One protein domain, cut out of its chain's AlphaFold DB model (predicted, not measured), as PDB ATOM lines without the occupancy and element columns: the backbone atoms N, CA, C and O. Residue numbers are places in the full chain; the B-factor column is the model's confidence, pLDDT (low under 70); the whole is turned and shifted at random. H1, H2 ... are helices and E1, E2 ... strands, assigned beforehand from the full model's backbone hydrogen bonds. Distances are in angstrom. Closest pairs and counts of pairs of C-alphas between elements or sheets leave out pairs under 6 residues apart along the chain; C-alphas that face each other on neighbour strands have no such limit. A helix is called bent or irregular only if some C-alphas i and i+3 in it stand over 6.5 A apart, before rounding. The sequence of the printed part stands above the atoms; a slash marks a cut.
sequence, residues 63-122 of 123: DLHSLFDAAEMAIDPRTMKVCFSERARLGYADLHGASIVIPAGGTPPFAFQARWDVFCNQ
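Overview. This is residues 63 to 122 of the 123 residues of the protein "HNH endonuclease" of Sphingomonas sp. G-3-2-10 (UniProt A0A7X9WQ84). A small two-stranded hairpin, E1 and E2, makes the core; H3, the longest helix, packs along the side of E1 away from E2, and the short helix H1 packs over one face of the hairpin, mainly on E1. H2, four residues, sits at the end of E2, and from there the long unnamed stretch of residues 90 to 108 passes on the E2 side of the hairpin and comes back round to H3. The printed part has 60 residues with three named helices and two named strands, in the order H1, E1, E2, H2, H3; the sheet E1 - E2 is antiparallel. The class is mixed, helices and strands, although under half of the residues, 29 of 60, are in named elements. The whole is compact, with a radius of gyration of the C-alphas of 11.0 A and spans of 32 by 23 by 19 A.

Arrangement. E1, residues 73 to 75, and E2, residues 82 to 84, are antiparallel neighbours and a hairpin, with 154 degrees between their directions. C-alphas 73 and 84 face each other at 4.3 A. N 74 and O 83 are within hydrogen-bond range at 2.9 A, as are N 83 and O 74 at 2.8 A. H3, residues 109 to 120, has 7 pairs of C-alphas within 8 A of E1; the closest C-alphas are those of Ala 74 and Trp 116, 5.7 A apart. H3 and E2 are apart. H1, residues 63 to 69, has 3 such pairs with E1, and the closest C-alphas are those of Leu 67 and Met 73, at 5.3 A. H1 and E2 are only just apart, their closest C-alphas 8.3 A from each other. H2, residues 86 to 89, is close to H1 but not clearly touching, the C-alphas of Leu 67 and Ala 88 being 7.7 A apart. H3 is apart from both H1 and H2. In H1 every O i to N i+4 pair is within hydrogen-bond range, in H3 5 of 8 are, and H2 is too short for such a pair.

Along the chain. H1 begins at C-alpha 63, (48.149, 12.655, 25.319), and is 10.0 A long. E1 begins at C-alpha 73, (38.770, 8.333, 23.241). E1 measures 7.2 A, E2 6.8 A and H2 5.1 A. H3 measures 16.3 A and ends at C-alpha 120, (29.186, 5.022, 24.195); it is irregular, but only just, with C-alphas 111 and 114 6.9 A apart.

Size, cuts and confidence. The two C-alphas farthest apart are those of Leu 90 and Gly 105, 32.9 A. The printed part has no cut. The links H1 to E1 and E2 to H2 are tight, E1 to E2 is short, and H2 to H3 is long, with 19 residues. The mean pLDDT of the printed part is 83.4; residues 104 to 106 and residue 122 are under 70.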
ATOM      1  N   ASP A  63      49.378  11.862  25.370       74.94
ATOM      2  CA  ASP A  63      48.149  12.655  25.319       74.94
ATOM      3  C   ASP A  63      46.911  11.807  24.979       74.94
ATOM      4  O   ASP A  63      45.876  11.932  25.630       74.94
ATOM      5  N   LEU A  64      47.033  10.885  24.019       81.69
ATOM      6  CA  LEU A  64      45.993   9.910  23.687       81.69
ATOM      7  C   LEU A  64      45.701   8.984  24.864       81.69
ATOM      8  O   LEU A  64      44.557   8.601  25.063       81.69
ATOM      9  N   HIS A  65      46.716   8.657  25.662       79.56
ATOM     10  CA  HIS A  65      46.552   7.890  26.889       79.56
ATOM     11  C   HIS A  65      45.636   8.627  27.874       79.56
ATOM     12  O   HIS A  65      44.640   8.073  28.314       79.56
ATOM     13  N   SER A  66      45.878   9.917  28.131       80.62
ATOM     14  CA  SER A  66      44.994  10.710  28.996       80.62
ATOM     15  C   SER A  66      43.552  10.791  28.475       80.62
ATOM     16  O   SER A  66      42.618  10.725  29.271       80.62
ATOM     17  N   LEU A  67      43.349  10.894  27.157       84.88
ATOM     18  CA  LEU A  67      42.007  10.861  26.558       84.88
ATOM     19  C   LEU A  67      41.353   9.487  26.682       84.88
ATOM     20  O   LEU A  67      40.161   9.385  26.970       84.88
ATOM     21  N   PHE A  68      42.140   8.435  26.481       83.69
ATOM     22  CA  PHE A  68      41.688   7.063  26.618       83.69
ATOM     23  C   PHE A  68      41.247   6.774  28.048       83.69
ATOM     24  O   PHE A  68      40.238   6.102  28.210       83.69
ATOM     25  N   ASP A  69      41.910   7.343  29.061       79.75
ATOM     26  CA  ASP A  69      41.602   7.222  30.498       79.75
ATOM     27  C   ASP A  69      40.410   8.073  30.932       79.75
ATOM     28  O   ASP A  69      39.601   7.658  31.769       79.75
ATOM     29  N   ALA A  70      40.270   9.250  30.326       82.88
ATOM     30  CA  ALA A  70      39.126  10.130  30.513       82.88
ATOM     31  C   ALA A  70      37.869   9.631  29.784       82.88
ATOM     32  O   ALA A  70      36.808  10.207  29.973       82.88
ATOM     33  N   ALA A  71      37.986   8.563  28.983       85.50
ATOM     34  CA  ALA A  71      36.934   8.051  28.103       85.50
ATOM     35  C   ALA A  71      36.451   9.087  27.073       85.50
ATOM     36  O   ALA A  71      35.336   9.022  26.571       85.50
ATOM     37  N   GLU A  72      37.343  10.003  26.714       88.94
ATOM     38  CA  GLU A  72      37.188  10.950  25.611       88.94
ATOM     39  C   GLU A  72      37.688  10.331  24.287       88.94
ATOM     40  O   GLU A  72      37.511  10.897  23.209       88.94
ATOM     41  N   MET A  73      38.314   9.152  24.361       88.75
ATOM     42  CA  MET A  73      38.770   8.333  23.241       88.75
ATOM     43  C   MET A  73      38.481   6.854  23.523       88.75
ATOM     44  O   MET A  73      38.680   6.377  24.641       88.75
ATOM     45  N   ALA A  74      38.082   6.112  22.494       90.31
ATOM     46  CA  ALA A  74      37.961   4.659  22.522       90.31
ATOM     47  C   ALA A  74      38.334   4.045  21.168       90.31
ATOM     48  O   ALA A  74      38.533   4.746  20.177       90.31
ATOM     49  N   ILE A  75      38.446   2.720  21.130       88.75
ATOM     50  CA  ILE A  75      38.649   1.955  19.899       88.75
ATOM     51  C   ILE A  75      37.414   1.095  19.689       88.75
ATOM     52  O   ILE A  75      37.016   0.371  20.600       88.75
ATOM     53  N   ASP A  76      36.835   1.163  18.496       89.38
ATOM     54  CA  ASP A  76      35.722   0.308  18.110       89.38
ATOM     55  C   ASP A  76      36.221  -1.142  17.958       89.38
ATOM     56  O   ASP A  76      37.033  -1.414  17.068       89.38
ATOM     57  N   PRO A  77      35.742  -2.095  18.780       87.44
ATOM     58  CA  PRO A  77      36.183  -3.489  18.739       87.44
ATOM     59  C   PRO A  77      35.762  -4.224  17.455       87.44
ATOM     60  O   PRO A  77      36.303  -5.286  17.154       87.44
ATOM     61  N   ARG A  78      34.798  -3.695  16.691       87.94
ATOM     62  CA  ARG A  78      34.312  -4.299  15.440       87.94
ATOM     63  C   ARG A  78      35.102  -3.814  14.238       87.94
ATOM     64  O   ARG A  78      35.448  -4.607  13.367       87.94
ATOM     65  N   THR A  79      35.363  -2.510  14.173       87.00
ATOM     66  CA  THR A  79      36.030  -1.888  13.018       87.00
ATOM     67  C   THR A  79      37.517  -1.637  13.238       87.00
ATOM     68  O   THR A  79      38.227  -1.325  12.281       87.00
ATOM     69  N   MET A  80      37.997  -1.781  14.477       86.62
ATOM     70  CA  MET A  80      39.356  -1.439  14.898       86.62
ATOM     71  C   MET A  80      39.724   0.005  14.541       86.62
ATOM     72  O   MET A  80      40.859   0.298  14.164       86.62
ATOM     73  N   LYS A  81      38.751   0.917  14.628       90.44
ATOM     74  CA  LYS A  81      38.942   2.348  14.384       90.44
ATOM     75  C   LYS A  81      38.984   3.121  15.689       90.44
ATOM     76  O   LYS A  81      38.273   2.796  16.636       90.44
ATOM     77  N   VAL A  82      39.798   4.166  15.720       90.06
ATOM     78  CA  VAL A  82      39.828   5.114  16.832       90.06
ATOM     79  C   VAL A  82      38.620   6.038  16.750       90.06
ATOM     80  O   VAL A  82      38.366   6.651  15.713       90.06
ATOM     81  N   CYS A  83      37.914   6.196  17.858       90.38
ATOM     82  CA  CYS A  83      36.847   7.169  18.018       90.38
ATOM     83  C   CYS A  83      37.194   8.133  19.150       90.38
ATOM     84  O   CYS A  83      37.789   7.756  20.155       90.38
ATOM     85  N   PHE A  84      36.806   9.388  18.963       91.38
ATOM     86  CA  PHE A  84      36.956  10.466  19.936       91.38
ATOM     87  C   PHE A  84      35.577  11.050  20.219       91.38
ATOM     88  O   PHE A  84      34.734  11.069  19.315       91.38
ATOM     89  N   SER A  85      35.368  11.522  21.443       89.88
ATOM     90  CA  SER A  85      34.180  12.272  21.848       89.88
ATOM     91  C   SER A  85      34.078  13.577  21.059       89.88
ATOM     92  O   SER A  85      35.066  14.045  20.492       89.88
ATOM     93  N   GLU A  86      32.913  14.224  21.057       86.94
ATOM     94  CA  GLU A  86      32.748  15.525  20.396       86.94
ATOM     95  C   GLU A  86      33.735  16.580  20.932       86.94
ATOM     96  O   GLU A  86      34.316  17.349  20.164       86.94
ATOM     97  N   ARG A  87      34.016  16.538  22.242       86.00
ATOM     98  CA  ARG A  87      34.940  17.453  22.924       86.00
ATOM     99  C   ARG A  87      36.386  17.266  22.474       86.00
ATOM    100  O   ARG A  87      37.074  18.248  22.209       86.00
ATOM    101  N   ALA A  88      36.853  16.021  22.384       86.25
ATOM    102  CA  ALA A  88      38.216  15.721  21.952       86.25
ATOM    103  C   ALA A  88      38.367  15.753  20.423       86.25
ATOM    104  O   ALA A  88      39.450  16.040  19.914       86.25
ATOM    105  N   ARG A  89      37.290  15.519  19.666       86.44
ATOM    106  CA  ARG A  89      37.316  15.443  18.199       86.44
ATOM    107  C   ARG A  89      37.876  16.702  17.544       86.44
ATOM    108  O   ARG A  89      38.567  16.574  16.543       86.44
ATOM    109  N   LEU A  90      37.651  17.889  18.109       85.38
ATOM    110  CA  LEU A  90      38.178  19.145  17.556       85.38
ATOM    111  C   LEU A  90      39.714  19.192  17.510       85.38
ATOM    112  O   LEU A  90      40.274  19.753  16.574       85.38
ATOM    113  N   GLY A  91      40.399  18.589  18.488       85.88
ATOM    114  CA  GLY A  91      41.867  18.564  18.545       85.88
ATOM    115  C   GLY A  91      42.508  17.351  17.867       85.88
ATOM    116  O   GLY A  91      43.711  17.348  17.623       85.88
ATOM    117  N   TYR A  92      41.714  16.316  17.578       87.12
ATOM    118  CA  TYR A  92      42.188  15.010  17.104       87.12
ATOM    119  C   TYR A  92      41.411  14.523  15.872       87.12
ATOM    120  O   TYR A  92      41.332  13.321  15.618       87.12
ATOM    121  N   ALA A  93      40.835  15.450  15.099       86.25
ATOM    122  CA  ALA A  93      40.006  15.147  13.933       86.25
ATOM    123  C   ALA A  93      40.738  14.259  12.915       86.25
ATOM    124  O   ALA A  93      40.145  13.315  12.400       86.25
ATOM    125  N   ASP A  94      42.037  14.494  12.714       85.00
ATOM    126  CA  ASP A  94      42.881  13.731  11.785       85.00
ATOM    127  C   ASP A  94      43.094  12.269  12.212       85.00
ATOM    128  O   ASP A  94      43.397  11.406  11.390       85.00
ATOM    129  N   LEU A  95      42.953  11.984  13.510       85.06
ATOM    130  CA  LEU A  95      43.083  10.639  14.073       85.06
ATOM    131  C   LEU A  95      41.720   9.960  14.259       85.06
ATOM    132  O   LEU A  95      41.660   8.753  14.500       85.06
ATOM    133  N   HIS A  96      40.621  10.709  14.156       87.75
ATOM    134  CA  HIS A  96      39.277  10.170  14.290       87.75
ATOM    135  C   HIS A  96      38.916   9.301  13.079       87.75
ATOM    136  O   HIS A  96      38.976   9.733  11.933       87.75
ATOM    137  N   GLY A  97      38.508   8.058  13.333       87.62
ATOM    138  CA  GLY A  97      38.208   7.064  12.304       87.62
ATOM    139  C   GLY A  97      39.439   6.352  11.735       87.62
ATOM    140  O   GLY A  97      39.278   5.492  10.864       87.62
ATOM    141  N   ALA A  98      40.646   6.664  12.220       87.69
ATOM    142  CA  ALA A  98      41.864   5.976  11.814       87.69
ATOM    143  C   ALA A  98      41.837   4.512  12.277       87.69
ATOM    144  O   ALA A  98      41.536   4.225  13.438       87.69
ATOM    145  N   SER A  99      42.159   3.583  11.378       85.19
ATOM    146  CA  SER A  99      42.274   2.163  11.716       85.19
ATOM    147  C   SER A  99      43.589   1.882  12.431       85.19
ATOM    148  O   SER A  99      44.654   2.309  11.984       85.19
ATOM    149  N   ILE A 100      43.520   1.118  13.517       81.19
ATOM    150  CA  ILE A 100      44.698   0.631  14.227       81.19
ATOM    151  C   ILE A 100      45.029  -0.793  13.791       81.19
ATOM    152  O   ILE A 100      44.148  -1.613  13.539       81.19
ATOM    153  N   VAL A 101      46.323  -1.093  13.741       78.44
ATOM    154  CA  VAL A 101      46.821  -2.452  13.533       78.44
ATOM    155  C   VAL A 101      47.514  -2.882  14.810       78.44
ATOM    156  O   VAL A 101      48.481  -2.256  15.243       78.44
ATOM    157  N   ILE A 102      47.009  -3.952  15.410       75.31
ATOM    158  CA  ILE A 102      47.618  -4.557  16.587       75.31
ATOM    159  C   ILE A 102      48.544  -5.680  16.106       75.31
ATOM    160  O   ILE A 102      48.108  -6.522  15.317       75.31
ATOM    161  N   PRO A 103      49.824  -5.696  16.517       73.06
ATOM    162  CA  PRO A 103      50.745  -6.762  16.140       73.06
ATOM    163  C   PRO A 103      50.287  -8.111  16.708       73.06
ATOM    164  O   PRO A 103      49.587  -8.172  17.719       73.06
ATOM    165  N   ALA A 104      50.708  -9.208  16.071       69.81
ATOM    166  CA  ALA A 104      50.398 -10.557  16.538       69.81
ATOM    167  C   ALA A 104      50.844 -10.753  18.003       69.81
ATOM    168  O   ALA A 104      51.981 -10.441  18.353       69.81
ATOM    169  N   GLY A 105      49.934 -11.250  18.850       67.44
ATOM    170  CA  GLY A 105      50.141 -11.376  20.300       67.44
ATOM    171  C   GLY A 105      49.833 -10.111  21.115       67.44
ATOM    172  O   GLY A 105      50.077 -10.093  22.318       67.44
ATOM    173  N   GLY A 106      49.328  -9.051  20.479       69.75
ATOM    174  CA  GLY A 106      48.803  -7.872  21.164       69.75
ATOM    175  C   GLY A 106      47.337  -8.023  21.575       69.75
ATOM    176  O   GLY A 106      46.745  -9.098  21.483       69.75
ATOM    177  N   THR A 107      46.749  -6.914  22.020       72.81
ATOM    178  CA  THR A 107      45.392  -6.894  22.563       72.81
ATOM    179  C   THR A 107      44.323  -7.342  21.573       72.81
ATOM    180  O   THR A 107      44.200  -6.746  20.502       72.81
ATOM    181  N   PRO A 108      43.532  -8.380  21.897       76.75
ATOM    182  CA  PRO A 108      42.496  -8.838  20.995       76.75
ATOM    183  C   PRO A 108      41.346  -7.816  20.934       76.75
ATOM    184  O   PRO A 108      41.070  -7.146  21.931       76.75
ATOM    185  N   PRO A 109      40.618  -7.716  19.806       79.12
ATOM    186  CA  PRO A 109      39.573  -6.706  19.620       79.12
ATOM    187  C   PRO A 109      38.506  -6.689  20.722       79.12
ATOM    188  O   PRO A 109      38.091  -5.627  21.178       79.12
ATOM    189  N   PHE A 110      38.107  -7.864  21.220       80.44
ATOM    190  CA  PHE A 110      37.091  -7.975  22.270       80.44
ATOM    191  C   PHE A 110      37.504  -7.320  23.597       80.44
ATOM    192  O   PHE A 110      36.637  -6.947  24.382       80.44
ATOM    193  N   ALA A 111      38.804  -7.144  23.857       78.88
ATOM    194  CA  ALA A 111      39.277  -6.506  25.083       78.88
ATOM    195  C   ALA A 111      38.948  -5.003  25.124       78.88
ATOM    196  O   ALA A 111      38.873  -4.425  26.208       78.88
ATOM    197  N   PHE A 112      38.674  -4.372  23.975       82.44
ATOM    198  CA  PHE A 112      38.221  -2.979  23.933       82.44
ATOM    199  C   PHE A 112      36.731  -2.819  24.246       82.44
ATOM    200  O   PHE A 112      36.312  -1.699  24.524       82.44
ATOM    201  N   GLN A 113      35.937  -3.898  24.262       83.94
ATOM    202  CA  GLN A 113      34.475  -3.824  24.393       83.94
ATOM    203  C   GLN A 113      34.036  -3.106  25.673       83.94
ATOM    204  O   GLN A 113      33.263  -2.159  25.608       83.94
ATOM    205  N   ALA A 114      34.594  -3.481  26.828       80.25
ATOM    206  CA  ALA A 114      34.235  -2.849  28.097       80.25
ATOM    207  C   ALA A 114      34.530  -1.338  28.099       80.25
ATOM    208  O   ALA A 114      33.788  -0.554  28.691       80.25
ATOM    209  N   ARG A 115      35.608  -0.909  27.426       81.94
ATOM    210  CA  ARG A 115      35.949   0.515  27.323       81.94
ATOM    211  C   ARG A 115      35.075   1.239  26.308       81.94
ATOM    212  O   ARG A 115      34.673   2.371  26.559       81.94
ATOM    213  N   TRP A 116      34.778   0.576  25.198       86.56
ATOM    214  CA  TRP A 116      33.860   1.052  24.178       86.56
ATOM    215  C   TRP A 116      32.470   1.325  24.759       86.56
ATOM    216  O   TRP A 116      31.921   2.395  24.533       86.56
ATOM    217  N   ASP A 117      31.953   0.430  25.601       86.12
ATOM    218  CA  ASP A 117      30.651   0.609  26.251       86.12
ATOM    219  C   ASP A 117      30.639   1.840  27.176       86.12
ATOM    220  O   ASP A 117      29.683   2.615  27.189       86.12
ATOM    221  N   VAL A 118      31.731   2.072  27.915       85.31
ATOM    222  CA  VAL A 118      31.897   3.273  28.754       85.31
ATOM    223  C   VAL A 118      31.944   4.549  27.909       85.31
ATOM    224  O   VAL A 118      31.391   5.565  28.323       85.31
ATOM    225  N   PHE A 119      32.589   4.506  26.744       87.06
ATOM    226  CA  PHE A 119      32.639   5.621  25.799       87.06
ATOM    227  C   PHE A 119      31.262   5.907  25.182       87.06
ATOM    228  O   PHE A 119      30.828   7.054  25.165       87.06
ATOM    229  N   CYS A 120      30.534   4.875  24.746       87.00
ATOM    230  CA  CYS A 120      29.186   5.022  24.195       87.00
ATOM    231  C   CYS A 120      28.174   5.550  25.218       87.00
ATOM    232  O   CYS A 120      27.295   6.314  24.845       87.00
ATOM    233  N   ASN A 121      28.308   5.189  26.497       83.19
ATOM    234  CA  ASN A 121      27.425   5.673  27.564       83.19
ATOM    235  C   ASN A 121      27.735   7.108  28.039       83.19
ATOM    236  O   ASN A 121      27.077   7.593  28.957       83.19
ATOM    237  N   GLN A 122      28.750   7.767  27.473       66.06
ATOM    238  CA  GLN A 122      29.090   9.166  27.762       66.06
ATOM    239  C   GLN A 122      28.649  10.152  26.677       66.06
ATOM    240  O   GLN A 122      28.753  11.358  26.903       66.06
TER     241      GLN A 122